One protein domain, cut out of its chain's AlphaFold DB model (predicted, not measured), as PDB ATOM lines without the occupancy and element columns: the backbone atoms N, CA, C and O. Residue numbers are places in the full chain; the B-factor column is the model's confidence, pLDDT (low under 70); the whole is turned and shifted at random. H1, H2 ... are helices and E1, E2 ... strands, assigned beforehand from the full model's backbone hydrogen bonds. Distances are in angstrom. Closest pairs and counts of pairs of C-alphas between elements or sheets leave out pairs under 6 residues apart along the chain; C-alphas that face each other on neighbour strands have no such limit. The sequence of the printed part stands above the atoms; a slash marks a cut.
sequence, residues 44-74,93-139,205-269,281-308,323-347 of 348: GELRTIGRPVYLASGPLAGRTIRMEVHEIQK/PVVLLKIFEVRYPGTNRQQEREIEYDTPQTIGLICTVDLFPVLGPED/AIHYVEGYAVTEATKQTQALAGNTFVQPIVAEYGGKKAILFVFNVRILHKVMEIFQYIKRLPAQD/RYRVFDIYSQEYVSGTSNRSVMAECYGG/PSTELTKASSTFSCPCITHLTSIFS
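AT A GLANCE: This is residues 44 to 74, 93 to 139, 205 to 269, 281 to 308 and 323 to 347 of the 348 residues of the protein "Velvet domain-containing protein" of Psilocybe cyanescens (UniProt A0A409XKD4). Two sheets lie partly face to face with their strands crossed, a strongly twisted branched sheet of E1, E2, E3, E7 and E8 and a smaller sheet of E4, E9 and E10, while the little hairpin E5 and E6 sits near the last residues of E4. Five short helices lie round this sandwich, and residues 256 to 265 and 340 to 347 stick out. The printed part has 196 residues with five named helices and ten named strands, which follow along the chain in the order H1 E1 E2 E3 H2 E4 E5 E6 E7 E8 H3 E9 E10 H4 H5. The class is mixed, with 93 residues in named elements, under half; the sheets are antiparallel, the smaller in the order E4 E9 E10. The whole is compact, with a radius of gyration of the C-alphas of 18.7 A and spans of 58 by 52 by 36 A.

IN THESE COORDINATES: H1, residues 44 to 48, begins at C-alpha 44 (189.980, 242.288, 214.424). E1, residues 64 to 73, is 28.7 A long, and E2, residues 94 to 103, 29.3 A. E3 is residues 111 to 114 and H2 119 to 122. E4, residues 125 to 134, is 28.8 A long and starts at C-alpha 125 (200.362, 224.274, 218.038). E5 is residues 205 to 209, E6 212 to 215, E7 233 to 237, E8 240 to 246 with 17.3 A, and H3 253 to 256. E9, residues 281 to 286, is 17.0 A long; E10 is residues 303 to 306, H4 326 to 331, and H5 337 to 345, ending at C-alpha 345 (201.940, 204.900, 230.174).

HOW THE PARTS SIT: Beside E2, E1 lies on one side, with N 68 and O 98 at 2.9 A, and E3 and E8 on the other, with N 101 and O 113 at 2.8 A and N 97 and O 243 at 2.9 A. The hairpin E7 and E8 has N 235 and O 242 at 3.0 A. In the second sheet N 128 and O 283 are 2.8 A apart, and N 282 and O 305 2.9 A. The two sheets' strands stand at 48 degrees; the closest C-alphas of E1 and E10 are those of Glu 68 and Ala 303, 5.4 A. In E5 and E6, N 209 and O 212 are 2.9 A apart; the closest C-alphas of E4 and E6 are those of Val 134 and Tyr 212, 7.0 A. H4 is on the branched sheet at a height of 8.5 A, over none of its strands, and H2 only grazes it. H1, H3 and H5 are on neither of these two sheets. Every O i to N i+4 pair is within hydrogen-bond range in H1 and H4; H5 has 1 of 5, beside 3 of 6 O i to N i+3 pairs, and H2 and H3 are too short for an i+4 pair.

THE WHOLE: The C-alphas of Asn 108 and Tyr 261, the two farthest apart, are 61.5 A apart. Four cuts leave C-alpha gaps of 5.2 A from 74 to 93, 19.8 A from 139 to 205, 16.4 A from 269 to 281 and 19.2 A from 308 to 323. The links H1 to E1, E6 to E7 and E9 to E10 are long. The mean pLDDT of the printed part is 80.2, and 51 residues are under 70, among them 249 to 268 and 332 to 347.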
ATOM      1  N   GLY A  44     188.719 242.200 213.690       47.78
ATOM      2  CA  GLY A  44     189.980 242.288 214.424       47.78
ATOM      3  C   GLY A  44     190.911 241.116 214.116       47.78
ATOM      4  O   GLY A  44     192.077 241.349 213.822       47.78
ATOM      5  N   GLU A  45     190.375 239.892 214.081       52.22
ATOM      6  CA  GLU A  45     191.118 238.664 213.768       52.22
ATOM      7  C   GLU A  45     191.714 238.702 212.354       52.22
ATOM      8  O   GLU A  45     192.911 238.490 212.189       52.22
ATOM      9  N   LEU A  46     190.950 239.102 211.329       55.59
ATOM     10  CA  LEU A  46     191.487 239.240 209.962       55.59
ATOM     11  C   LEU A  46     192.641 240.256 209.848       55.59
ATOM     12  O   LEU A  46     193.446 240.182 208.921       55.59
ATOM     13  N   ARG A  47     192.736 241.232 210.763       61.00
ATOM     14  CA  ARG A  47     193.813 242.237 210.750       61.00
ATOM     15  C   ARG A  47     195.106 241.737 211.393       61.00
ATOM     16  O   ARG A  47     196.146 242.352 211.150       61.00
ATOM     17  N   THR A  48     195.062 240.659 212.175       74.50
ATOM     18  CA  THR A  48     196.216 240.136 212.921       74.50
ATOM     19  C   THR A  48     196.784 238.839 212.343       74.50
ATOM     20  O   THR A  48     197.968 238.575 212.553       74.50
ATOM     21  N   ILE A  49     196.015 238.077 211.556       88.38
ATOM     22  CA  ILE A  49     196.486 236.818 210.953       88.38
ATOM     23  C   ILE A  49     197.733 237.048 210.089       88.38
ATOM     24  O   ILE A  49     197.774 237.932 209.226       88.38
ATOM     25  N   GLY A  50     198.776 236.250 210.332       87.06
ATOM     26  CA  GLY A  50     200.044 236.326 209.605       87.06
ATOM     27  C   GLY A  50     200.859 237.597 209.874       87.06
ATOM     28  O   GLY A  50     201.865 237.831 209.197       87.06
ATOM     29  N   ARG A  51     200.460 238.435 210.842       90.12
ATOM     30  CA  ARG A  51     201.223 239.614 211.278       90.12
ATOM     31  C   ARG A  51     202.156 239.270 212.443       90.12
ATOM     32  O   ARG A  51     201.963 238.257 213.107       90.12
ATOM     33  N   PRO A  52     203.195 240.086 212.692       91.56
ATOM     34  CA  PRO A  52     204.004 239.950 213.896       91.56
ATOM     35  C   PRO A  52     203.159 240.185 215.157       91.56
ATOM     36  O   PRO A  52     202.554 241.246 215.305       91.56
ATOM     37  N   VAL A  53     203.167 239.224 216.080       89.88
ATOM     38  CA  VAL A  53     202.441 239.263 217.355       89.88
ATOM     39  C   VAL A  53     203.418 239.054 218.506       89.88
ATOM     40  O   VAL A  53     204.249 238.149 218.473       89.88
ATOM     41  N   TYR A  54     203.340 239.893 219.539       90.25
ATOM     42  CA  TYR A  54     204.106 239.692 220.768       90.25
ATOM     43  C   TYR A  54     203.409 238.674 221.677       90.25
ATOM     44  O   TYR A  54     202.245 238.858 222.046       90.25
ATOM     45  N   LEU A  55     204.136 237.618 222.049       89.69
ATOM     46  CA  LEU A  55     203.613 236.519 222.855       89.69
ATOM     47  C   LEU A  55     203.978 236.706 224.327       89.69
ATOM     48  O   LEU A  55     205.154 236.764 224.689       89.69
ATOM     49  N   ALA A  56     202.969 236.785 225.193       88.81
ATOM     50  CA  ALA A  56     203.150 236.967 226.634       88.81
ATOM     51  C   ALA A  56     203.357 235.643 227.396       88.81
ATOM     52  O   ALA A  56     203.906 235.645 228.496       88.81
ATOM     53  N   SER A  57     202.930 234.518 226.819       89.00
ATOM     54  CA  SER A  57     203.006 233.178 227.415       89.00
ATOM     55  C   SER A  57     203.329 232.116 226.360       89.00
ATOM     56  O   SER A  57     203.419 232.422 225.174       89.00
ATOM     57  N   GLY A  58     203.497 230.868 226.803       88.62
ATOM     58  CA  GLY A  58     203.779 229.724 225.933       88.62
ATOM     59  C   GLY A  58     205.275 229.512 225.652       88.62
ATOM     60  O   GLY A  58     206.118 230.261 226.150       88.62
ATOM     61  N   PRO A  59     205.631 228.485 224.859       88.25
ATOM     62  CA  PRO A  59     207.027 228.142 224.558       88.25
ATOM     63  C   PRO A  59     207.827 229.256 223.864       88.25
ATOM     64  O   PRO A  59     209.057 229.249 223.891       88.25
ATOM     65  N   LEU A  60     207.132 230.212 223.245       89.44
ATOM     66  CA  LEU A  60     207.711 231.349 222.529       89.44
ATOM     67  C   LEU A  60     207.501 232.688 223.266       89.44
ATOM     68  O   LEU A  60     207.652 233.750 222.657       89.44
ATOM     69  N   ALA A  61     207.170 232.654 224.562       90.94
ATOM     70  CA  ALA A  61     206.953 233.848 225.379       90.94
ATOM     71  C   ALA A  61     208.137 234.831 225.330       90.94
ATOM     72  O   ALA A  61     209.307 234.440 225.296       90.94
ATOM     73  N   GLY A  62     207.824 236.127 225.357       90.44
ATOM     74  CA  GLY A  62     208.802 237.215 225.308       90.44
ATOM     75  C   GLY A  62     209.335 237.522 223.906       90.44
ATOM     76  O   GLY A  62     210.207 238.378 223.764       90.44
ATOM     77  N   ARG A  63     208.831 236.845 222.867       91.62
ATOM     78  CA  ARG A  63     209.229 237.062 221.470       91.62
ATOM     79  C   ARG A  63     208.087 237.678 220.671       91.62
ATOM     80  O   ARG A  63     206.913 237.406 220.923       91.62
ATOM     81  N   THR A  64     208.442 238.473 219.665       93.31
ATOM     82  CA  THR A  64     207.514 238.842 218.593       93.31
ATOM     83  C   THR A  64     207.626 237.804 217.488       93.31
ATOM     84  O   THR A  64     208.691 237.641 216.894       93.31
ATOM     85  N   ILE A  65     206.535 237.092 217.234       93.19
ATOM     86  CA  ILE A  65     206.475 235.967 216.310       93.19
ATOM     87  C   ILE A  65     205.550 236.299 215.148       93.19
ATOM     88  O   ILE A  65     204.472 236.848 215.343       93.19
ATOM     89  N   ARG A  66     205.956 235.925 213.938       94.31
ATOM     90  CA  ARG A  66     205.091 235.888 212.760       94.31
ATOM     91  C   ARG A  66     205.039 234.457 212.248       94.31
ATOM     92  O   ARG A  66     206.076 233.806 212.152       94.31
ATOM     93  N   MET A  67     203.849 233.962 211.932       95.00
ATOM     94  CA  MET A  67     203.670 232.616 211.395       95.00
ATOM     95  C   MET A  67     203.186 232.675 209.947       95.00
ATOM     96  O   MET A  67     202.413 233.555 209.576       95.00
ATOM     97  N   GLU A  68     203.629 231.716 209.141       96.38
ATOM     98  CA  GLU A  68     203.111 231.463 207.797       96.38
ATOM     99  C   GLU A  68     202.785 229.988 207.639       96.38
ATOM    100  O   GLU A  68     203.570 229.133 208.044       96.38
ATOM    101  N   VAL A  69     201.671 229.684 206.986       97.81
ATOM    102  CA  VAL A  69     201.294 228.311 206.656       97.81
ATOM    103  C   VAL A  69     201.156 228.169 205.143       97.81
ATOM    104  O   VAL A  69     200.611 229.043 204.477       97.81
ATOM    105  N   HIS A  70     201.684 227.077 204.596       97.69
ATOM    106  CA  HIS A  70     201.757 226.822 203.156       97.69
ATOM    107  C   HIS A  70     201.240 225.419 202.852       97.69
ATOM    108  O   HIS A  70     201.696 224.459 203.470       97.69
ATOM    109  N   GLU A  71     200.326 225.272 201.894       97.88
ATOM    110  CA  GLU A  71     199.947 223.947 201.397       97.88
ATOM    111  C   GLU A  71     201.077 223.380 200.533       97.88
ATOM    112  O   GLU A  71     201.416 223.937 199.492       97.88
ATOM    113  N   ILE A  72     201.684 222.283 200.991       97.00
ATOM    114  CA  ILE A  72     202.787 221.610 200.286       97.00
ATOM    115  C   ILE A  72     202.352 220.292 199.641       97.00
ATOM    116  O   ILE A  72     203.061 219.749 198.797       97.00
ATOM    117  N   GLN A  73     201.184 219.781 200.030       96.38
ATOM    118  CA  GLN A  73     200.477 218.726 199.323       96.38
ATOM    119  C   GLN A  73     198.987 219.011 199.390       96.38
ATOM    120  O   GLN A  73     198.380 218.986 200.460       96.38
ATOM    121  N   LYS A  74     198.431 219.277 198.219       95.94
ATOM    122  CA  LYS A  74     197.029 219.578 197.984       95.94
ATOM    123  C   LYS A  74     196.246 218.277 197.810       95.94
ATOM    124  O   LYS A  74     196.748 217.358 197.170       95.94
ATOM    125  N   PRO A  93     195.970 216.013 202.608       95.75
ATOM    126  CA  PRO A  93     196.540 217.345 202.631       95.75
ATOM    127  C   PRO A  93     197.667 217.477 203.651       95.75
ATOM    128  O   PRO A  93     197.561 216.991 204.783       95.75
ATOM    129  N   VAL A  94     198.735 218.163 203.250       95.62
ATOM    130  CA  VAL A  94     199.863 218.489 204.124       95.62
ATOM    131  C   VAL A  94     200.164 219.970 204.023       95.62
ATOM    132  O   VAL A  94     200.380 220.496 202.928       95.62
ATOM    133  N   VAL A  95     200.239 220.625 205.179       97.50
ATOM    134  CA  VAL A  95     200.654 222.023 205.269       97.50
ATOM    135  C   VAL A  95     201.934 222.174 206.084       97.50
ATOM    136  O   VAL A  95     202.135 221.504 207.097       97.50
ATOM    137  N   LEU A  96     202.807 223.056 205.611       96.56
ATOM    138  CA  LEU A  96     204.070 223.448 206.223       96.56
ATOM    139  C   LEU A  96     203.865 224.736 207.015       96.56
ATOM    140  O   LEU A  96     203.411 225.731 206.452       96.56
ATOM    141  N   LEU A  97     204.249 224.740 208.289       96.81
ATOM    142  CA  LEU A  97     204.314 225.947 209.108       96.81
ATOM    143  C   LEU A  97     205.744 226.483 209.141       96.81
ATOM    144  O   LEU A  97     206.683 225.743 209.431       96.81
ATOM    145  N   LYS A  98     205.880 227.788 208.909       95.44
ATOM    146  CA  LYS A  98     207.096 228.557 209.164       95.44
ATOM    147  C   LYS A  98     206.854 229.551 210.285       95.44
ATOM    148  O   LYS A  98     205.828 230.234 210.304       95.44
ATOM    149  N   ILE A  99     207.805 229.640 211.207       94.56
ATOM    150  CA  ILE A  99     207.739 230.544 212.357       94.56
ATOM    151  C   ILE A  99     208.943 231.480 212.303       94.56
ATOM    152  O   ILE A  99     210.086 231.028 212.283       94.56
ATOM    153  N   PHE A 100     208.687 232.784 212.308       95.50
ATOM    154  CA  PHE A 100     209.704 233.825 212.242       95.50
ATOM    155  C   PHE A 100     209.755 234.606 213.553       95.50
ATOM    156  O   PHE A 100     208.736 235.106 214.026       95.50
ATOM    157  N   GLU A 101     210.951 234.762 214.117       95.19
ATOM    158  CA  GLU A 101     211.220 235.779 215.132       95.19
ATOM    159  C   GLU A 101     211.389 237.127 214.425       95.19
ATOM    160  O   GLU A 101     212.247 237.279 213.550       95.19
ATOM    161  N   VAL A 102     210.569 238.105 214.808       95.94
ATOM    162  CA  VAL A 102     210.578 239.451 214.238       95.94
ATOM    163  C   VAL A 102     211.276 240.401 215.201       95.94
ATOM    164  O   VAL A 102     210.833 240.613 216.328       95.94
ATOM    165  N   ARG A 103     212.367 241.015 214.746       94.81
ATOM    166  CA  ARG A 103     213.103 242.039 215.494       94.81
ATOM    167  C   ARG A 103     212.726 243.421 214.998       94.81
ATOM    168  O   ARG A 103     212.557 243.620 213.799       94.81
ATOM    169  N   TYR A 104     212.632 244.373 215.927       90.88
ATOM    170  CA  TYR A 104     212.258 245.767 215.658       90.88
ATOM    171  C   TYR A 104     210.952 245.905 214.841       90.88
ATOM    172  O   TYR A 104     210.948 246.592 213.810       90.88
ATOM    173  N   PRO A 105     209.853 245.241 215.261       89.12
ATOM    174  CA  PRO A 105     208.600 245.224 214.507       89.12
ATOM    175  C   PRO A 105     208.058 246.643 214.296       89.12
ATOM    176  O   PRO A 105     208.105 247.477 215.200       89.12
ATOM    177  N   GLY A 106     207.551 246.922 213.093       86.69
ATOM    178  CA  GLY A 106     206.970 248.226 212.750       86.69
ATOM    179  C   GLY A 106     207.989 249.346 212.499       86.69
ATOM    180  O   GLY A 106     207.595 250.497 212.325       86.69
ATOM    181  N   THR A 107     209.288 249.033 212.456       92.12
ATOM    182  CA  THR A 107     210.352 249.999 212.132       92.12
ATOM    183  C   THR A 107     210.947 249.737 210.748       92.12
ATOM    184  O   THR A 107     210.822 248.649 210.190       92.12
ATOM    185  N   ASN A 108     211.694 250.704 210.212       92.00
ATOM    186  CA  ASN A 108     212.490 250.524 208.990       92.00
ATOM    187  C   ASN A 108     213.659 249.528 209.142       92.00
ATOM    188  O   ASN A 108     214.315 249.204 208.156       92.00
ATOM    189  N   ARG A 109     213.942 249.063 210.365       92.19
ATOM    190  CA  ARG A 109     214.960 248.050 210.676       92.19
ATOM    191  C   ARG A 109     214.343 246.688 210.984       92.19
ATOM    192  O   ARG A 109     215.032 245.844 211.556       92.19
ATOM    193  N   GLN A 110     213.064 246.486 210.657       93.56
ATOM    194  CA  GLN A 110     212.408 245.205 210.872       93.56
ATOM    195  C   GLN A 110     213.193 244.090 210.172       93.56
ATOM    196  O   GLN A 110     213.522 244.186 208.990       93.56
ATOM    197  N   GLN A 111     213.504 243.040 210.924       94.62
ATOM    198  CA  GLN A 111     214.200 241.857 210.431       94.62
ATOM    199  C   GLN A 111     213.451 240.616 210.879       94.62
ATOM    200  O   GLN A 111     212.960 240.557 212.006       94.62
ATOM    201  N   GLU A 112     213.404 239.618 210.008       95.81
ATOM    202  CA  GLU A 112     212.750 238.347 210.284       95.81
ATOM    203  C   GLU A 112     213.762 237.218 210.161       95.81
ATOM    204  O   GLU A 112     214.534 237.160 209.201       95.81
ATOM    205  N   ARG A 113     213.763 236.322 211.147       94.69
ATOM    206  CA  ARG A 113     214.584 235.116 211.135       94.69
ATOM    207  C   ARG A 113     213.697 233.913 211.394       94.69
ATOM    208  O   ARG A 113     213.063 233.847 212.444       94.69
ATOM    209  N   GLU A 114     213.683 232.964 210.465       93.06
ATOM    210  CA  GLU A 114     213.031 231.672 210.684       93.06
ATOM    211  C   GLU A 114     213.683 230.974 211.888       93.06
ATOM    212  O   GLU A 114     214.911 230.973 212.038       93.06
ATOM    213  N   ILE A 115     212.857 230.460 212.793       90.62
ATOM    214  CA  ILE A 115     213.304 229.767 213.998       90.62
ATOM    215  C   ILE A 115     213.615 228.313 213.631       90.62
ATOM    216  O   ILE A 115     212.862 227.678 212.900       90.62
ATOM    217  N   GLU A 116     214.724 227.783 214.144       85.06
ATOM    218  CA  GLU A 116     215.022 226.356 214.029       85.06
ATOM    219  C   GLU A 116     214.146 225.547 214.995       85.06
ATOM    220  O   GLU A 116     213.979 225.916 216.158       85.06
ATOM    221  N   TYR A 117     213.571 224.456 214.491       78.12
ATOM    222  CA  TYR A 117     212.494 223.743 215.165       78.12
ATOM    223  C   TYR A 117     212.997 222.655 216.114       78.12
ATOM    224  O   TYR A 117     213.636 221.681 215.694       78.12
ATOM    225  N   ASP A 118     212.551 222.759 217.364       74.19
ATOM    226  CA  ASP A 118     212.686 221.721 218.380       74.19
ATOM    227  C   ASP A 118     211.295 221.311 218.886       74.19
ATOM    228  O   ASP A 118     210.410 222.154 219.043       74.19
ATOM    229  N   THR A 119     211.101 220.030 219.219       69.06
ATOM    230  CA  THR A 119     209.815 219.486 219.707       69.06
ATOM    231  C   THR A 119     209.161 220.289 220.849       69.06
ATOM    232  O   THR A 119     207.940 220.450 220.831       69.06
ATOM    233  N   PRO A 120     209.898 220.845 221.836       71.12
ATOM    234  CA  PRO A 120     209.283 221.651 222.894       71.12
ATOM    235  C   PRO A 120     208.620 222.940 222.392       71.12
ATOM    236  O   PRO A 120     207.643 223.395 222.981       71.12
ATOM    237  N   GLN A 121     209.120 223.522 221.298       76.12
ATOM    238  CA  GLN A 121     208.593 224.769 220.735       76.12
ATOM    239  C   GLN A 121     207.278 224.556 219.975       76.12
ATOM    240  O   GLN A 121     206.553 225.514 219.731       76.12
ATOM    241  N   THR A 122     206.955 223.309 219.613       82.62
ATOM    242  CA  THR A 122     205.717 222.968 218.897       82.62
ATOM    243  C   THR A 122     204.553 222.616 219.822       82.62
ATOM    244  O   THR A 122     203.442 222.359 219.355       82.62
ATOM    245  N   ILE A 123     204.792 222.572 221.136       84.12
ATOM    246  CA  ILE A 123     203.771 222.252 222.133       84.12
ATOM    247  C   ILE A 123     202.678 223.323 222.095       84.12
ATOM    248  O   ILE A 123     202.950 224.505 222.269       84.12
ATOM    249  N   GLY A 124     201.434 222.890 221.892       85.62
ATOM    250  CA  GLY A 124     200.262 223.766 221.823       85.62
ATOM    251  C   GLY A 124     199.889 224.238 220.422       85.62
ATOM    252  O   GLY A 124     198.792 224.766 220.243       85.62
ATOM    253  N   LEU A 125     200.734 223.998 219.419       90.94
ATOM    254  CA  LEU A 125     200.362 224.274 218.038       90.94
ATOM    255  C   LEU A 125     199.273 223.300 217.574       90.94
ATOM    256  O   LEU A 125     199.378 222.085 217.758       90.94
ATOM    257  N   ILE A 126     198.228 223.837 216.951       93.19
ATOM    258  CA  ILE A 126     197.134 223.074 216.343       93.19
ATOM    259  C   ILE A 126     196.821 223.693 214.988       93.19
ATOM    260  O   ILE A 126     196.707 224.911 214.878       93.19
ATOM    261  N   CYS A 127     196.624 222.859 213.970       95.31
ATOM    262  CA  CYS A 127     196.038 223.294 212.708       95.31
ATOM    263  C   CYS A 127     194.609 222.770 212.611       95.31
ATOM    264  O   CYS A 127     194.383 221.576 212.795       95.31
ATOM    265  N   THR A 128     193.651 223.641 212.299       95.56
ATOM    266  CA  THR A 128     192.277 223.259 211.944       95.56
ATOM    267  C   THR A 128     192.048 223.437 210.452       95.56
ATOM    268  O   THR A 128     192.822 224.128 209.782       95.56
ATOM    269  N   VAL A 129     190.989 222.815 209.936       96.81
ATOM    270  CA  VAL A 129     190.579 222.955 208.542       96.81
ATOM    271  C   VAL A 129     189.099 223.324 208.426       96.81
ATOM    272  O   VAL A 129     188.249 222.753 209.110       96.81
ATOM    273  N   ASP A 130     188.801 224.278 207.549       97.38
ATOM    274  CA  ASP A 130     187.451 224.599 207.087       97.38
ATOM    275  C   ASP A 130     187.255 224.145 205.637       97.38
ATOM    276  O   ASP A 130     188.212 224.079 204.866       97.38
ATOM    277  N   LEU A 131     186.003 223.881 205.259       98.00
ATOM    278  CA  LEU A 131     185.615 223.504 203.898       98.00
ATOM    279  C   LEU A 131     184.776 224.611 203.264       98.00
ATOM    280  O   LEU A 131     183.824 225.080 203.889       98.00
ATOM    281  N   PHE A 132     185.070 224.961 202.013       97.69
ATOM    282  CA  PHE A 132     184.275 225.912 201.237       97.69
ATOM    283  C   PHE A 132     183.932 225.333 199.862       97.69
ATOM    284  O   PHE A 132     184.831 224.806 199.202       97.69
ATOM    285  N   PRO A 133     182.663 225.402 199.421       96.38
ATOM    286  CA  PRO A 133     182.283 225.043 198.064       96.38
ATOM    287  C   PRO A 133     182.803 226.091 197.075       96.38
ATOM    288  O   PRO A 133     182.854 227.281 197.386       96.38
ATOM    289  N   VAL A 134     183.169 225.646 195.878       95.31
ATOM    290  CA  VAL A 134     183.575 226.505 194.758       95.31
ATOM    291  C   VAL A 134     182.961 225.995 193.457       95.31
ATOM    292  O   VAL A 134     182.429 224.883 193.409       95.31
ATOM    293  N   LEU A 135     183.022 226.806 192.401       91.50
ATOM    294  CA  LEU A 135     182.604 226.378 191.067       91.50
ATOM    295  C   LEU A 135     183.595 225.365 190.490       91.50
ATOM    296  O   LEU A 135     184.806 225.474 190.693       91.50
ATOM    297  N   GLY A 136     183.068 224.370 189.780       82.38
ATOM    298  CA  GLY A 136     183.888 223.443 189.020       82.38
ATOM    299  C   GLY A 136     184.374 224.038 187.698       82.38
ATOM    300  O   GLY A 136     183.732 224.941 187.163       82.38
ATOM    301  N   PRO A 137     185.432 223.469 187.091       75.31
ATOM    302  CA  PRO A 137     185.842 223.822 185.732       75.31
ATOM    303  C   PRO A 137     184.706 223.641 184.712       75.31
ATOM    304  O   PRO A 137     184.556 224.451 183.806       75.31
ATOM    305  N   GLU A 138     183.857 222.626 184.897       67.50
ATOM    306  CA  GLU A 138     182.686 222.356 184.043       67.50
ATOM    307  C   GLU A 138     181.587 223.431 184.169       67.50
ATOM    308  O   GLU A 138     180.808 223.641 183.245       67.50
ATOM    309  N   ASP A 139     181.541 224.145 185.299       61.12
ATOM    310  CA  ASP A 139     180.545 225.188 185.575       61.12
ATOM    311  C   ASP A 139     181.041 226.586 185.152       61.12
ATOM    312  O   ASP A 139     180.280 227.554 185.130       61.12
ATOM    313  N   ALA A 205     183.939 238.880 200.677       90.00
ATOM    314  CA  ALA A 205     184.831 237.886 200.098       90.00
ATOM    315  C   ALA A 205     186.103 237.768 200.951       90.00
ATOM    316  O   ALA A 205     186.802 238.757 201.174       90.00
ATOM    317  N   ILE A 206     186.391 236.555 201.418       92.56
ATOM    318  CA  ILE A 206     187.601 236.204 202.174       92.56
ATOM    319  C   ILE A 206     188.671 235.570 201.280       92.56
ATOM    320  O   ILE A 206     189.852 235.598 201.612       92.56
ATOM    321  N   HIS A 207     188.268 235.016 200.134       93.44
ATOM    322  CA  HIS A 207     189.167 234.436 199.145       93.44
ATOM    323  C   HIS A 207     188.513 234.444 197.758       93.44
ATOM    324  O   HIS A 207     187.290 234.530 197.646       93.44
ATOM    325  N   TYR A 208     189.320 234.341 196.703       93.12
ATOM    326  CA  TYR A 208     188.840 234.232 195.327       93.12
ATOM    327  C   TYR A 208     189.479 233.032 194.643       93.12
ATOM    328  O   TYR A 208     190.698 232.886 194.662       93.12
ATOM    329  N   VAL A 209     188.655 232.217 193.990       91.75
ATOM    330  CA  VAL A 209     189.086 231.057 193.206       91.75
ATOM    331  C   VAL A 209     188.575 231.242 191.789       91.75
ATOM    332  O   VAL A 209     187.370 231.234 191.579       91.75
ATOM    333  N   GLU A 210     189.468 231.476 190.827       86.25
ATOM    334  CA  GLU A 210     189.094 231.683 189.413       86.25
ATOM    335  C   GLU A 210     187.986 232.745 189.214       86.25
ATOM    336  O   GLU A 210     187.120 232.632 188.354       86.25
ATOM    337  N   GLY A 211     187.989 233.797 190.042       82.69
ATOM    338  CA  GLY A 211     186.975 234.860 190.019       82.69
ATOM    339  C   GLY A 211     185.703 234.565 190.827       82.69
ATOM    340  O   GLY A 211     184.911 235.479 191.053       82.69
ATOM    341  N   TYR A 212     185.528 233.345 191.338       87.19
ATOM    342  CA  TYR A 212     184.478 233.004 192.297       87.19
ATOM    343  C   TYR A 212     184.838 233.506 193.700       87.19
ATOM    344  O   TYR A 212     185.892 233.164 194.241       87.19
ATOM    345  N   ALA A 213     183.961 234.319 194.291       91.88
ATOM    346  CA  ALA A 213     184.135 234.845 195.640       91.88
ATOM    347  C   ALA A 213     183.728 233.801 196.687       91.88
ATOM    348  O   ALA A 213     182.571 233.391 196.756       91.88
ATOM    349  N   VAL A 214     184.670 233.431 197.547       93.50
ATOM    350  CA  VAL A 214     184.414 232.641 198.752       93.50
ATOM    351  C   VAL A 214     184.174 233.605 199.907       93.50
ATOM    352  O   VAL A 214     184.968 234.521 200.121       93.50
ATOM    353  N   THR A 215     183.095 233.404 200.662       94.56
ATOM    354  CA  THR A 215     182.729 234.221 201.834       94.56
ATOM    355  C   THR A 215     182.620 233.345 203.082       94.56
ATOM    356  O   THR A 215     182.431 232.130 202.975       94.56
ATOM    357  N   GLU A 216     182.684 233.932 204.280       93.06
ATOM    358  CA  GLU A 216     182.475 233.167 205.523       93.06
ATOM    359  C   GLU A 216     181.102 232.480 205.558       93.06
ATOM    360  O   GLU A 216     181.004 231.335 206.001       93.06
ATOM    361  N   ALA A 217     180.060 233.123 205.015       92.56
ATOM    362  CA  ALA A 217     178.714 232.554 204.935       92.56
ATOM    363  C   ALA A 217     178.633 231.264 204.093       92.56
ATOM    364  O   ALA A 217     177.743 230.441 204.310       92.56
ATOM    365  N   THR A 218     179.562 231.054 203.152       94.31
ATOM    366  CA  THR A 218     179.604 229.841 202.310       94.31
ATOM    367  C   THR A 218     180.289 228.647 202.976       94.31
ATOM    368  O   THR A 218     180.327 227.565 202.392       94.31
ATOM    369  N   LYS A 219     180.820 228.795 204.196       95.81
ATOM    370  CA  LYS A 219     181.524 227.723 204.912       95.81
ATOM    371  C   LYS A 219     180.644 226.487 205.115       95.81
ATOM    372  O   LYS A 219     179.516 226.560 205.598       95.81
ATOM    373  N   GLN A 220     181.211 225.320 204.820       96.56
ATOM    374  CA  GLN A 220     180.571 224.012 204.959       96.56
ATOM    375  C   GLN A 220     181.401 223.026 205.797       96.56
ATOM    376  O   GLN A 220     181.382 221.820 205.556       96.56
ATOM    377  N   THR A 221     182.121 223.501 206.819       94.62
ATOM    378  CA  THR A 221     182.960 222.664 207.704       94.62
ATOM    379  C   THR A 221     182.188 221.495 208.344       94.62
ATOM    380  O   THR A 221     182.755 220.430 208.563       94.62
ATOM    381  N   GLN A 222     180.874 221.615 208.561       94.19
ATOM    382  CA  GLN A 222     179.991 220.538 209.039       94.19
ATOM    383  C   GLN A 222     179.886 219.331 208.089       94.19
ATOM    384  O   GLN A 222     179.467 218.245 208.501       94.19
ATOM    385  N   ALA A 223     180.230 219.511 206.812       93.69
ATOM    386  CA  ALA A 223     180.297 218.433 205.834       93.69
ATOM    387  C   ALA A 223     181.593 217.619 205.939       93.69
ATOM    388  O   ALA A 223     181.664 216.533 205.356       93.69
ATOM    389  N   LEU A 224     182.595 218.100 206.680       93.62
ATOM    390  CA  LEU A 224     183.798 217.333 206.961       93.62
ATOM    391  C   LEU A 224     183.502 216.177 207.923       93.62
ATOM    392  O   LEU A 224     182.618 216.225 208.781       93.62
ATOM    393  N   ALA A 225     184.265 215.104 207.771       89.56
ATOM    394  CA  ALA A 225     184.313 213.977 208.683       89.56
ATOM    395  C   ALA A 225     185.771 213.573 208.921       89.56
ATOM    396  O   ALA A 225     186.630 213.790 208.071       89.56
ATOM    397  N   GLY A 226     186.022 212.961 210.075       86.81
ATOM    398  CA  GLY A 226     187.358 212.578 210.517       86.81
ATOM    399  C   GLY A 226     188.086 213.702 211.248       86.81
ATOM    400  O   GLY A 226     187.437 214.533 211.887       86.81
ATOM    401  N   ASN A 227     189.419 213.713 211.190       86.06
ATOM    402  CA  ASN A 227     190.231 214.690 211.914       86.06
ATOM    403  C   ASN A 227     190.208 216.055 211.213       86.06
ATOM    404  O   ASN A 227     190.925 216.286 210.242       86.06
ATOM    405  N   THR A 228     189.393 216.977 211.729       90.75
ATOM    406  CA  THR A 228     189.333 218.379 211.270       90.75
ATOM    407  C   THR A 228     190.320 219.296 211.997       90.75
ATOM    408  O   THR A 228     190.395 220.492 211.712       90.75
ATOM    409  N   PHE A 229     191.093 218.741 212.930       90.56
ATOM    410  CA  PHE A 229     192.228 219.391 213.563       90.56
ATOM    411  C   PHE A 229     193.350 218.379 213.793       90.56
ATOM    412  O   PHE A 229     193.089 217.198 214.028       90.56
ATOM    413  N   VAL A 230     194.596 218.842 213.726       89.75
ATOM    414  CA  VAL A 230     195.788 218.001 213.873       89.75
ATOM    415  C   VAL A 230     196.890 218.725 214.643       89.75
ATOM    416  O   VAL A 230     196.992 219.953 214.625       89.75
ATOM    417  N   GLN A 231     197.718 217.937 215.325       88.94
ATOM    418  CA  GLN A 231     198.959 218.393 215.949       88.94
ATOM    419  C   GLN A 231     200.110 218.357 214.936       88.94
ATOM    420  O   GLN A 231     200.050 217.587 213.972       88.94
ATOM    421  N   PRO A 232     201.155 219.176 215.133       89.94
ATOM    422  CA  PRO A 232     202.300 219.186 214.243       89.94
ATOM    423  C   PRO A 232     203.152 217.927 214.392       89.94
ATOM    424  O   PRO A 232     203.234 217.310 215.456       89.94
ATOM    425  N   ILE A 233     203.881 217.624 213.330       87.00
ATOM    426  CA  ILE A 233     204.984 216.676 213.305       87.00
ATOM    427  C   ILE A 233     206.235 217.456 212.900       87.00
ATOM    428  O   ILE A 233     206.213 218.198 211.919       87.00
ATOM    429  N   VAL A 234     207.326 217.286 213.647       87.56
ATOM    430  CA  VAL A 234     208.643 217.792 213.244       87.56
ATOM    431  C   VAL A 234     209.323 216.704 212.421       87.56
ATOM    432  O   VAL A 234     209.582 215.617 212.931       87.56
ATOM    433  N   ALA A 235     209.581 216.986 211.149       86.31
ATOM    434  CA  ALA A 235     210.178 216.038 210.212       86.31
ATOM    435  C   ALA A 235     211.214 216.723 209.319       86.31
ATOM    436  O   ALA A 235     211.270 217.951 209.242       86.31
ATOM    437  N   GLU A 236     212.040 215.934 208.639       87.12
ATOM    438  CA  GLU A 236     212.945 216.457 207.621       87.12
ATOM    439  C   GLU A 236     212.199 216.627 206.291       87.12
ATOM    440  O   GLU A 236     211.607 215.685 205.764       87.12
ATOM    441  N   TYR A 237     212.219 217.841 205.747       86.12
ATOM    442  CA  TYR A 237     211.611 218.200 204.471       86.12
ATOM    443  C   TYR A 237     212.545 219.149 203.717       86.12
ATOM    444  O   TYR A 237     212.964 220.179 204.243       86.12
ATOM    445  N   GLY A 238     212.920 218.788 202.487       84.75
ATOM    446  CA  GLY A 238     213.865 219.582 201.691       84.75
ATOM    447  C   GLY A 238     215.255 219.726 202.335       84.75
ATOM    448  O   GLY A 238     215.885 220.770 202.185       84.75
ATOM    449  N   GLY A 239     215.710 218.711 203.082       85.94
ATOM    450  CA  GLY A 239     217.013 218.704 203.765       85.94
ATOM    451  C   GLY A 239     217.089 219.589 205.015       85.94
ATOM    452  O   GLY A 239     218.181 219.919 205.474       85.94
ATOM    453  N   LYS A 240     215.943 220.035 205.543       87.69
ATOM    454  CA  LYS A 240     215.846 220.843 206.765       87.69
ATOM    455  C   LYS A 240     214.733 220.312 207.658       87.69
ATOM    456  O   LYS A 240     213.761 219.743 207.166       87.69
ATOM    457  N   LYS A 241     214.846 220.524 208.971       88.94
ATOM    458  CA  LYS A 241     213.714 220.303 209.880       88.94
ATOM    459  C   LYS A 241     212.567 221.239 209.505       88.94
ATOM    460  O   LYS A 241     212.798 222.407 209.203       88.94
ATOM    461  N   ALA A 242     211.348 220.728 209.568       90.69
ATOM    462  CA  ALA A 242     210.130 221.434 209.217       90.69
ATOM    463  C   ALA A 242     208.985 221.022 210.147       90.69
ATOM    464  O   ALA A 242     208.922 219.874 210.591       90.69
ATOM    465  N   ILE A 243     208.063 221.953 210.403       93.12
ATOM    466  CA  ILE A 243     206.809 221.679 211.106       93.12
ATOM    467  C   ILE A 243     205.732 221.370 210.069       93.12
ATOM    468  O   ILE A 243     205.337 222.243 209.298       93.12
ATOM    469  N   LEU A 244     205.241 220.135 210.070       93.19
ATOM    470  CA  LEU A 244     204.212 219.667 209.150       93.19
ATOM    471  C   LEU A 244     202.920 219.354 209.897       93.19
ATOM    472  O   LEU A 244     202.936 218.692 210.932       93.19
ATOM    473  N   PHE A 245     201.790 219.760 209.333       93.50
ATOM    474  CA  PHE A 245     200.474 219.281 209.737       93.50
ATOM    475  C   PHE A 245     199.934 218.373 208.637       93.50
ATOM    476  O   PHE A 245     199.750 218.807 207.498       93.50
ATOM    477  N   VAL A 246     199.700 217.105 208.973       91.44
ATOM    478  CA  VAL A 246     199.265 216.070 208.028       91.44
ATOM    479  C   VAL A 246     197.820 215.695 208.348       91.44
ATOM    480  O   VAL A 246     197.551 215.103 209.392       91.44
ATOM    481  N   PHE A 247     196.884 215.994 207.446       88.62
ATOM    482  CA  PHE A 247     195.445 215.729 207.619       88.62
ATOM    483  C   PHE A 247     195.040 214.289 207.237       88.62
ATOM    484  O   PHE A 247     193.962 214.034 206.697       88.62
ATOM    485  N   ASN A 248     195.929 213.338 207.526       75.94
ATOM    486  CA  ASN A 248     195.729 211.893 207.448       75.94
ATOM    487  C   ASN A 248     196.896 211.231 208.183       75.94
ATOM    488  O   ASN A 248     198.044 211.316 207.742       75.94
ATOM    489  N   VAL A 249     196.626 210.600 209.319       61.62
ATOM    490  CA  VAL A 249     197.659 209.856 210.032       61.62
ATOM    491  C   VAL A 249     197.336 208.394 209.828       61.62
ATOM    492  O   VAL A 249     196.579 207.798 210.590       61.62
ATOM    493  N   ARG A 250     197.959 207.789 208.814       55.19
ATOM    494  CA  ARG A 250     198.110 206.335 208.786       55.19
ATOM    495  C   ARG A 250     199.046 205.963 209.927       55.19
ATOM    496  O   ARG A 250     200.234 205.743 209.709       55.19
ATOM    497  N   ILE A 251     198.528 205.929 211.156       52.16
ATOM    498  CA  ILE A 251     199.224 205.282 212.261       52.16
ATOM    499  C   ILE A 251     199.517 203.883 211.748       52.16
ATOM    500  O   ILE A 251     198.595 203.147 211.395       52.16
ATOM    501  N   LEU A 252     200.807 203.563 211.622       45.88
ATOM    502  CA  LEU A 252     201.287 202.250 211.227       45.88
ATOM    503  C   LEU A 252     200.468 201.206 211.987       45.88
ATOM    504  O   LEU A 252     200.624 201.018 213.195       45.88
ATOM    505  N   HIS A 253     199.596 200.524 211.244       48.81
ATOM    506  CA  HIS A 253     198.717 199.455 211.712       48.81
ATOM    507  C   HIS A 253     199.470 198.357 212.492       48.81
ATOM    508  O   HIS A 253     198.840 197.561 213.178       48.81
ATOM    509  N   LYS A 254     200.810 198.334 212.452       45.62
ATOM    510  CA  LYS A 254     201.654 197.410 213.216       45.62
ATOM    511  C   LYS A 254     201.523 197.534 214.738       45.62
ATOM    512  O   LYS A 254     201.681 196.528 215.411       45.62
ATOM    513  N   VAL A 255     201.197 198.705 215.297       50.81
ATOM    514  CA  VAL A 255     200.934 198.816 216.755       50.81
ATOM    515  C   VAL A 255     199.472 198.472 217.087       50.81
ATOM    516  O   VAL A 255     199.159 198.047 218.196       50.81
ATOM    517  N   MET A 256     198.568 198.577 216.105       48.81
ATOM    518  CA  MET A 256     197.151 198.229 216.258       48.81
ATOM    519  C   MET A 256     196.831 196.743 216.047       48.81
ATOM    520  O   MET A 256     195.752 196.327 216.465       48.81
ATOM    521  N   GLU A 257     197.733 195.925 215.490       50.38
ATOM    522  CA  GLU A 257     197.561 194.457 215.504       50.38
ATOM    523  C   GLU A 257     197.475 193.899 216.934       50.38
ATOM    524  O   GLU A 257     196.787 192.909 217.164       50.38
ATOM    525  N   ILE A 258     198.056 194.585 217.925       52.84
ATOM    526  CA  ILE A 258     197.910 194.222 219.345       52.84
ATOM    527  C   ILE A 258     196.530 194.642 219.901       52.84
ATOM    528  O   ILE A 258     196.000 194.003 220.806       52.84
ATOM    529  N   PHE A 259     195.882 195.663 219.324       51.78
ATOM    530  CA  PHE A 259     194.589 196.207 219.772       51.78
ATOM    531  C   PHE A 259     193.429 195.861 218.829       51.78
ATOM    532  O   PHE A 259     192.511 196.660 218.618       51.78
ATOM    533  N   GLN A 260     193.405 194.631 218.310       46.72
ATOM    534  CA  GLN A 260     192.338 194.116 217.441       46.72
ATOM    535  C   GLN A 260     190.935 194.065 218.105       46.72
ATOM    536  O   GLN A 260     189.961 193.643 217.482       46.72
ATOM    537  N   TYR A 261     190.794 194.548 219.346       47.59
ATOM    538  CA  TYR A 261     189.554 194.530 220.124       47.59
ATOM    539  C   TYR A 261     188.772 195.863 220.158       47.59
ATOM    540  O   TYR A 261     187.594 195.865 220.514       47.59
ATOM    541  N   ILE A 262     189.338 197.005 219.737       49.34
ATOM    542  CA  ILE A 262     188.627 198.304 219.782       49.34
ATOM    543  C   ILE A 262     188.121 198.687 218.386       49.34
ATOM    544  O   ILE A 262     188.661 199.541 217.687       49.34
ATOM    545  N   LYS A 263     187.018 198.057 217.975       44.28
ATOM    546  CA  LYS A 263     186.330 198.243 216.680       44.28
ATOM    547  C   LYS A 263     185.591 199.593 216.538       44.28
ATOM    548  O   LYS A 263     184.528 199.660 215.920       44.28
ATOM    549  N   ARG A 264     186.088 200.669 217.161       46.16
ATOM    550  CA  ARG A 264     185.352 201.940 217.301       46.16
ATOM    551  C   ARG A 264     186.218 203.199 217.352       46.16
ATOM    552  O   ARG A 264     185.762 204.209 217.880       46.16
ATOM    553  N   LEU A 265     187.430 203.178 216.803       48.78
ATOM    554  CA  LEU A 265     188.130 204.441 216.569       48.78
ATOM    555  C   LEU A 265     187.462 205.158 215.377       48.78
ATOM    556  O   LEU A 265     187.252 204.527 214.336       48.78
ATOM    557  N   PRO A 266     187.026 206.425 215.534       46.81
ATOM    558  CA  PRO A 266     186.456 207.202 214.439       46.81
ATOM    559  C   PRO A 266     187.463 207.285 213.288       46.81
ATOM    560  O   PRO A 266     188.668 207.173 213.512       46.81
ATOM    561  N   ALA A 267     186.961 207.449 212.059       50.62
ATOM    562  CA  ALA A 267     187.805 207.648 210.884       50.62
ATOM    563  C   ALA A 267     188.840 208.736 211.206       50.62
ATOM    564  O   ALA A 267     188.449 209.860 211.500       50.62
ATOM    565  N   GLN A 268     190.128 208.392 211.228       64.25
ATOM    566  CA  GLN A 268     191.187 209.360 211.540       64.25
ATOM    567  C   GLN A 268     191.463 210.290 210.355       64.25
ATOM    568  O   GLN A 268     192.110 211.323 210.505       64.25
ATOM    569  N   ASP A 269     190.929 209.960 209.185       78.88
ATOM    570  CA  ASP A 269     191.319 210.613 207.953       78.88
ATOM    571  C   ASP A 269     190.252 211.598 207.472       78.88
ATOM    572  O   ASP A 269     189.046 211.316 207.502       78.88
ATOM    573  N   ARG A 281     190.493 225.600 203.859       98.12
ATOM    574  CA  ARG A 281     191.238 226.657 204.551       98.12
ATOM    575  C   ARG A 281     191.891 226.085 205.791       98.12
ATOM    576  O   ARG A 281     191.194 225.559 206.656       98.12
ATOM    577  N   TYR A 282     193.195 226.263 205.911       98.19
ATOM    578  CA  TYR A 282     193.981 225.824 207.054       98.19
ATOM    579  C   TYR A 282     194.219 227.000 207.993       98.19
ATOM    580  O   TYR A 282     194.581 228.083 207.538       98.19
ATOM    581  N   ARG A 283     194.016 226.799 209.297       96.44
ATOM    582  CA  ARG A 283     194.237 227.831 210.322       96.44
ATOM    583  C   ARG A 283     195.064 227.281 211.466       96.44
ATOM    584  O   ARG A 283     194.691 226.265 212.054       96.44
ATOM    585  N   VAL A 284     196.149 227.972 211.788       95.88
ATOM    586  CA  VAL A 284     197.086 227.584 212.841       95.88
ATOM    587  C   VAL A 284     196.844 228.419 214.091       95.88
ATOM    588  O   VAL A 284     196.726 229.641 214.025       95.88
ATOM    589  N   PHE A 285     196.801 227.739 215.230       91.94
ATOM    590  CA  PHE A 285     196.646 228.307 216.562       91.94
ATOM    591  C   PHE A 285     197.801 227.849 217.439       91.94
ATOM    592  O   PHE A 285     198.315 226.745 217.257       91.94
ATOM    593  N   ASP A 286     198.134 228.653 218.441       89.88
ATOM    594  CA  ASP A 286     198.918 228.215 219.589       89.88
ATOM    595  C   ASP A 286     198.043 228.314 220.841       89.88
ATOM    596  O   ASP A 286     197.670 229.401 221.284       89.88
ATOM    597  N   ILE A 287     197.688 227.164 221.415       87.31
ATOM    598  CA  ILE A 287     196.816 227.121 222.584       87.31
ATOM    599  C   ILE A 287     197.535 227.457 223.892       87.31
ATOM    600  O   ILE A 287     196.867 227.529 224.913       87.31
ATOM    601  N   TYR A 288     198.843 227.660 223.940       85.12
ATOM    602  CA  TYR A 288     199.523 228.107 225.164       85.12
ATOM    603  C   TYR A 288     199.988 229.555 225.090       85.12
ATOM    604  O   TYR A 288     200.275 230.164 226.127       85.12
ATOM    605  N   SER A 289     200.009 230.117 223.889       83.12
ATOM    606  CA  SER A 289     200.326 231.516 223.682       83.12
ATOM    607  C   SER A 289     199.130 232.423 223.949       83.12
ATOM    608  O   SER A 289     197.998 232.164 223.540       83.12
ATOM    609  N   GLN A 290     199.409 233.513 224.651       81.44
ATOM    610  CA  GLN A 290     198.502 234.630 224.839       81.44
ATOM    611  C   GLN A 290     199.097 235.845 224.136       81.44
ATOM    612  O   GLN A 290     200.248 236.219 224.383       81.44
ATOM    613  N   GLU A 291     198.305 236.458 223.265       76.50
ATOM    614  CA  GLU A 291     198.691 237.696 222.604       76.50
ATOM    615  C   GLU A 291     198.564 238.866 223.573       76.50
ATOM    616  O   GLU A 291     197.582 238.988 224.311       76.50
ATOM    617  N   TYR A 292     199.546 239.761 223.551       67.75
ATOM    618  CA  TYR A 292     199.437 241.030 224.257       67.75
ATOM    619  C   TYR A 292     198.638 242.026 223.403       67.75
ATOM    620  O   TYR A 292     199.197 242.932 222.790       67.75
ATOM    621  N   VAL A 293     197.319 241.832 223.325       64.56
ATOM    622  CA  VAL A 293     196.387 242.791 222.714       64.56
ATOM    623  C   VAL A 293     195.466 243.332 223.804       64.56
ATOM    624  O   VAL A 293     194.846 242.575 224.550       64.56
ATOM    625  N   SER A 294     195.424 244.659 223.930       51.81
ATOM    626  CA  SER A 294     194.745 245.394 225.000       51.81
ATOM    627  C   SER A 294     193.300 244.929 225.223       51.81
ATOM    628  O   SER A 294     192.399 245.299 224.477       51.81
ATOM    629  N   GLY A 295     193.077 244.167 226.297       52.69
ATOM    630  CA  GLY A 295     191.754 243.937 226.885       52.69
ATOM    631  C   GLY A 295     191.024 242.650 226.495       52.69
ATOM    632  O   GLY A 295     189.976 242.386 227.077       52.69
ATOM    633  N   THR A 296     191.549 241.818 225.591       53.62
ATOM    634  CA  THR A 296     190.890 240.554 225.208       53.62
ATOM    635  C   THR A 296     191.873 239.390 225.210       53.62
ATOM    636  O   THR A 296     192.726 239.281 224.336       53.62
ATOM    637  N   SER A 297     191.735 238.485 226.180       53.47
ATOM    638  CA  SER A 297     192.503 237.239 226.273       53.47
ATOM    639  C   SER A 297     191.926 236.146 225.361       53.47
ATOM    640  O   SER A 297     191.556 235.075 225.847       53.47
ATOM    641  N   ASN A 298     191.781 236.419 224.062       58.41
ATOM    642  CA  ASN A 298     191.342 235.398 223.113       58.41
ATOM    643  C   ASN A 298     192.542 234.796 222.372       58.41
ATOM    644  O   ASN A 298     193.512 235.490 222.075       58.41
ATOM    645  N   ARG A 299     192.479 233.492 222.102       69.44
ATOM    646  CA  ARG A 299     193.481 232.784 221.301       69.44
ATOM    647  C   ARG A 299     193.167 233.053 219.837       69.44
ATOM    648  O   ARG A 299     192.158 232.561 219.339       69.44
ATOM    649  N   SER A 300     193.996 233.858 219.182       80.19
ATOM    650  CA  SER A 300     193.770 234.256 217.797       80.19
ATOM    651  C   SER A 300     194.363 233.242 216.808       80.19
ATOM    652  O   SER A 300     195.185 232.388 217.157       80.19
ATOM    653  N   VAL A 301     193.891 233.309 215.564       90.00
ATOM    654  CA  VAL A 301     194.491 232.583 214.444       90.00
ATOM    655  C   VAL A 301     195.842 233.230 214.128       90.00
ATOM    656  O   VAL A 301     195.909 234.385 213.720       90.00
ATOM    657  N   MET A 302     196.926 232.468 214.263       92.12
ATOM    658  CA  MET A 302     198.289 232.967 214.050       92.12
ATOM    659  C   MET A 302     198.657 233.027 212.562       92.12
ATOM    660  O   MET A 302     199.373 233.927 212.121       92.12
ATOM    661  N   ALA A 303     198.174 232.061 211.781       95.56
ATOM    662  CA  ALA A 303     198.388 231.983 210.340       95.56
ATOM    663  C   ALA A 303     197.222 231.269 209.654       95.56
ATOM    664  O   ALA A 303     196.624 230.352 210.226       95.56
ATOM    665  N   GLU A 304     196.941 231.651 208.408       96.81
ATOM    666  CA  GLU A 304     195.992 230.956 207.541       96.81
ATOM    667  C   GLU A 304     196.537 230.794 206.121       96.81
ATOM    668  O   GLU A 304     197.340 231.607 205.658       96.81
ATOM    669  N   CYS A 305     196.063 229.765 205.422       97.56
ATOM    670  CA  CYS A 305     196.164 229.681 203.970       97.56
ATOM    671  C   CYS A 305     194.973 228.922 203.379       97.56
ATOM    672  O   CYS A 305     194.306 228.142 204.064       97.56
ATOM    673  N   TYR A 306     194.718 229.160 202.093       97.62
ATOM    674  CA  TYR A 306     193.717 228.443 201.306       97.62
ATOM    675  C   TYR A 306     194.433 227.449 200.400       97.62
ATOM    676  O   TYR A 306     195.421 227.796 199.750       97.62
ATOM    677  N   GLY A 307     193.950 226.213 200.400       97.00
ATOM    678  CA  GLY A 307     194.429 225.161 199.521       97.00
ATOM    679  C   GLY A 307     193.826 225.244 198.124       97.00
ATOM    680  O   GLY A 307     192.911 226.025 197.851       97.00
ATOM    681  N   GLY A 308     194.332 224.400 197.233       96.31
ATOM    682  CA  GLY A 308     193.811 224.283 195.876       96.31
ATOM    683  C   GLY A 308     192.439 223.594 195.790       96.31
ATOM    684  O   GLY A 308     191.996 222.897 196.703       96.31
ATOM    685  N   PRO A 323     198.256 206.519 192.576       88.75
ATOM    686  CA  PRO A 323     199.399 206.099 193.377       88.75
ATOM    687  C   PRO A 323     199.773 207.164 194.415       88.75
ATOM    688  O   PRO A 323     199.753 208.358 194.121       88.75
ATOM    689  N   SER A 324     200.172 206.734 195.615       87.06
ATOM    690  CA  SER A 324     200.597 207.659 196.670       87.06
ATOM    691  C   SER A 324     201.785 208.515 196.228       87.06
ATOM    692  O   SER A 324     202.750 208.005 195.654       87.06
ATOM    693  N   THR A 325     201.731 209.802 196.558       89.88
ATOM    694  CA  THR A 325     202.832 210.749 196.347       89.88
ATOM    695  C   THR A 325     204.054 210.383 197.195       89.88
ATOM    696  O   THR A 325     203.939 209.688 198.210       89.88
ATOM    697  N   GLU A 326     205.227 210.906 196.835       89.50
ATOM    698  CA  GLU A 326     206.447 210.725 197.633       89.50
ATOM    699  C   GLU A 326     206.300 211.277 199.056       89.50
ATOM    700  O   GLU A 326     206.704 210.617 200.011       89.50
ATOM    701  N   LEU A 327     205.634 212.425 199.231       87.06
ATOM    702  CA  LEU A 327     205.392 212.982 200.565       87.06
ATOM    703  C   LEU A 327     204.419 212.124 201.383       87.06
ATOM    704  O   LEU A 327     204.622 211.969 202.580       87.06
ATOM    705  N   THR A 328     203.413 211.505 200.757       85.94
ATOM    706  CA  THR A 328     202.510 210.558 201.442       85.94
ATOM    707  C   THR A 328     203.244 209.291 201.874       85.94
ATOM    708  O   THR A 328     202.994 208.751 202.952       85.94
ATOM    709  N   LYS A 329     204.173 208.799 201.046       84.12
ATOM    710  CA  LYS A 329     205.031 207.667 201.413       84.12
ATOM    711  C   LYS A 329     205.951 208.046 202.572       84.12
ATOM    712  O   LYS A 329     205.996 207.324 203.564       84.12
ATOM    713  N   ALA A 330     206.626 209.192 202.483       80.94
ATOM    714  CA  ALA A 330     207.506 209.695 203.534       80.94
ATOM    715  C   ALA A 330     206.744 209.930 204.848       80.94
ATOM    716  O   ALA A 330     207.207 209.509 205.907       80.94
ATOM    717  N   SER A 331     205.537 210.501 204.792       74.56
ATOM    718  CA  SER A 331     204.765 210.823 205.993       74.56
ATOM    719  C   SER A 331     204.314 209.606 206.786       74.56
ATOM    720  O   SER A 331     204.235 209.674 208.010       74.56
ATOM    721  N   SER A 332     204.131 208.461 206.121       69.75
ATOM    722  CA  SER A 332     203.861 207.186 206.794       69.75
ATOM    723  C   SER A 332     205.000 206.714 207.710       69.75
ATOM    724  O   SER A 332     204.781 205.873 208.580       69.75
ATOM    725  N   THR A 333     206.208 207.257 207.531       68.88
ATOM    726  CA  THR A 333     207.393 206.930 208.337       68.88
ATOM    727  C   THR A 333     207.687 207.956 209.426       68.88
ATOM    728  O   THR A 333     208.518 207.688 210.295       68.88
ATOM    729  N   PHE A 334     207.011 209.109 209.426       69.25
ATOM    730  CA  PHE A 334     207.231 210.112 210.460       69.25
ATOM    731  C   PHE A 334     206.734 209.583 211.809       69.25
ATOM    732  O   PHE A 334     205.579 209.181 211.964       69.25
ATOM    733  N   SER A 335     207.608 209.575 212.814       54.41
ATOM    734  CA  SER A 335     207.241 209.201 214.177       54.41
ATOM    735  C   SER A 335     206.246 210.219 214.741       54.41
ATOM    736  O   SER A 335     206.620 211.369 214.972       54.41
ATOM    737  N   CYS A 336     204.992 209.823 214.988       50.50
ATOM    738  CA  CYS A 336     204.051 210.689 215.702       50.50
ATOM    739  C   CYS A 336     204.463 210.785 217.181       50.50
ATOM    740  O   CYS A 336     204.480 209.753 217.858       50.50
ATOM    741  N   PRO A 337     204.705 211.989 217.736       44.09
ATOM    742  CA  PRO A 337     204.977 212.171 219.166       44.09
ATOM    743  C   PRO A 337     203.834 211.673 220.065       44.09
ATOM    744  O   PRO A 337     204.040 211.342 221.233       44.09
ATOM    745  N   CYS A 338     202.622 211.570 219.508       40.12
ATOM    746  CA  CYS A 338     201.461 211.002 220.177       40.12
ATOM    747  C   CYS A 338     201.665 209.533 220.615       40.12
ATOM    748  O   CYS A 338     201.032 209.085 221.568       40.12
ATOM    749  N   ILE A 339     202.588 208.797 219.980       39.97
ATOM    750  CA  ILE A 339     202.943 207.418 220.347       39.97
ATOM    751  C   ILE A 339     203.936 207.378 221.515       39.97
ATOM    752  O   ILE A 339     203.810 206.513 222.381       39.97
ATOM    753  N   THR A 340     204.875 208.325 221.603       34.50
ATOM    754  CA  THR A 340     205.935 208.310 222.626       34.50
ATOM    755  C   THR A 340     205.382 208.475 224.044       34.50
ATOM    756  O   THR A 340     205.892 207.865 224.985       34.50
ATOM    757  N   HIS A 341     204.296 209.238 224.205       34.06
ATOM    758  CA  HIS A 341     203.614 209.375 225.496       34.06
ATOM    759  C   HIS A 341     202.743 208.166 225.863       34.06
ATOM    760  O   HIS A 341     202.611 207.860 227.045       34.06
ATOM    761  N   LEU A 342     202.190 207.436 224.886       34.44
ATOM    762  CA  LEU A 342     201.404 206.229 225.162       34.44
ATOM    763  C   LEU A 342     202.297 205.040 225.546       34.44
ATOM    764  O   LEU A 342     201.955 204.308 226.468       34.44
ATOM    765  N   THR A 343     203.481 204.882 224.944       33.12
ATOM    766  CA  THR A 343     204.435 203.829 225.348       33.12
ATOM    767  C   THR A 343     204.967 204.011 226.774       33.12
ATOM    768  O   THR A 343     205.246 203.025 227.455       33.12
ATOM    769  N   SER A 344     205.048 205.255 227.263       33.22
ATOM    770  CA  SER A 344     205.437 205.560 228.649       33.22
ATOM    771  C   SER A 344     204.346 205.234 229.675       33.22
ATOM    772  O   SER A 344     204.671 205.036 230.842       33.22
ATOM    773  N   ILE A 345     203.071 205.191 229.275       37.75
ATOM    774  CA  ILE A 345     201.940 204.900 230.174       37.75
ATOM    775  C   ILE A 345     201.747 203.384 230.361       37.75
ATOM    776  O   ILE A 345     201.220 202.960 231.383       37.75
ATOM    777  N   PHE A 346     202.222 202.560 229.422       34.59
ATOM    778  CA  PHE A 346     202.098 201.096 229.464       34.59
ATOM    779  C   PHE A 346     203.395 200.358 229.855       34.59
ATOM    780  O   PHE A 346     203.469 199.144 229.696       34.59
ATOM    781  N   SER A 347     204.411 201.069 230.362       35.62
ATOM    782  CA  SER A 347     205.647 200.470 230.909       35.62
ATOM    783  C   SER A 347     205.683 200.450 232.448       35.62
ATOM    784  O   SER A 347     206.764 200.516 233.030       35.62
TER     785      SER A 347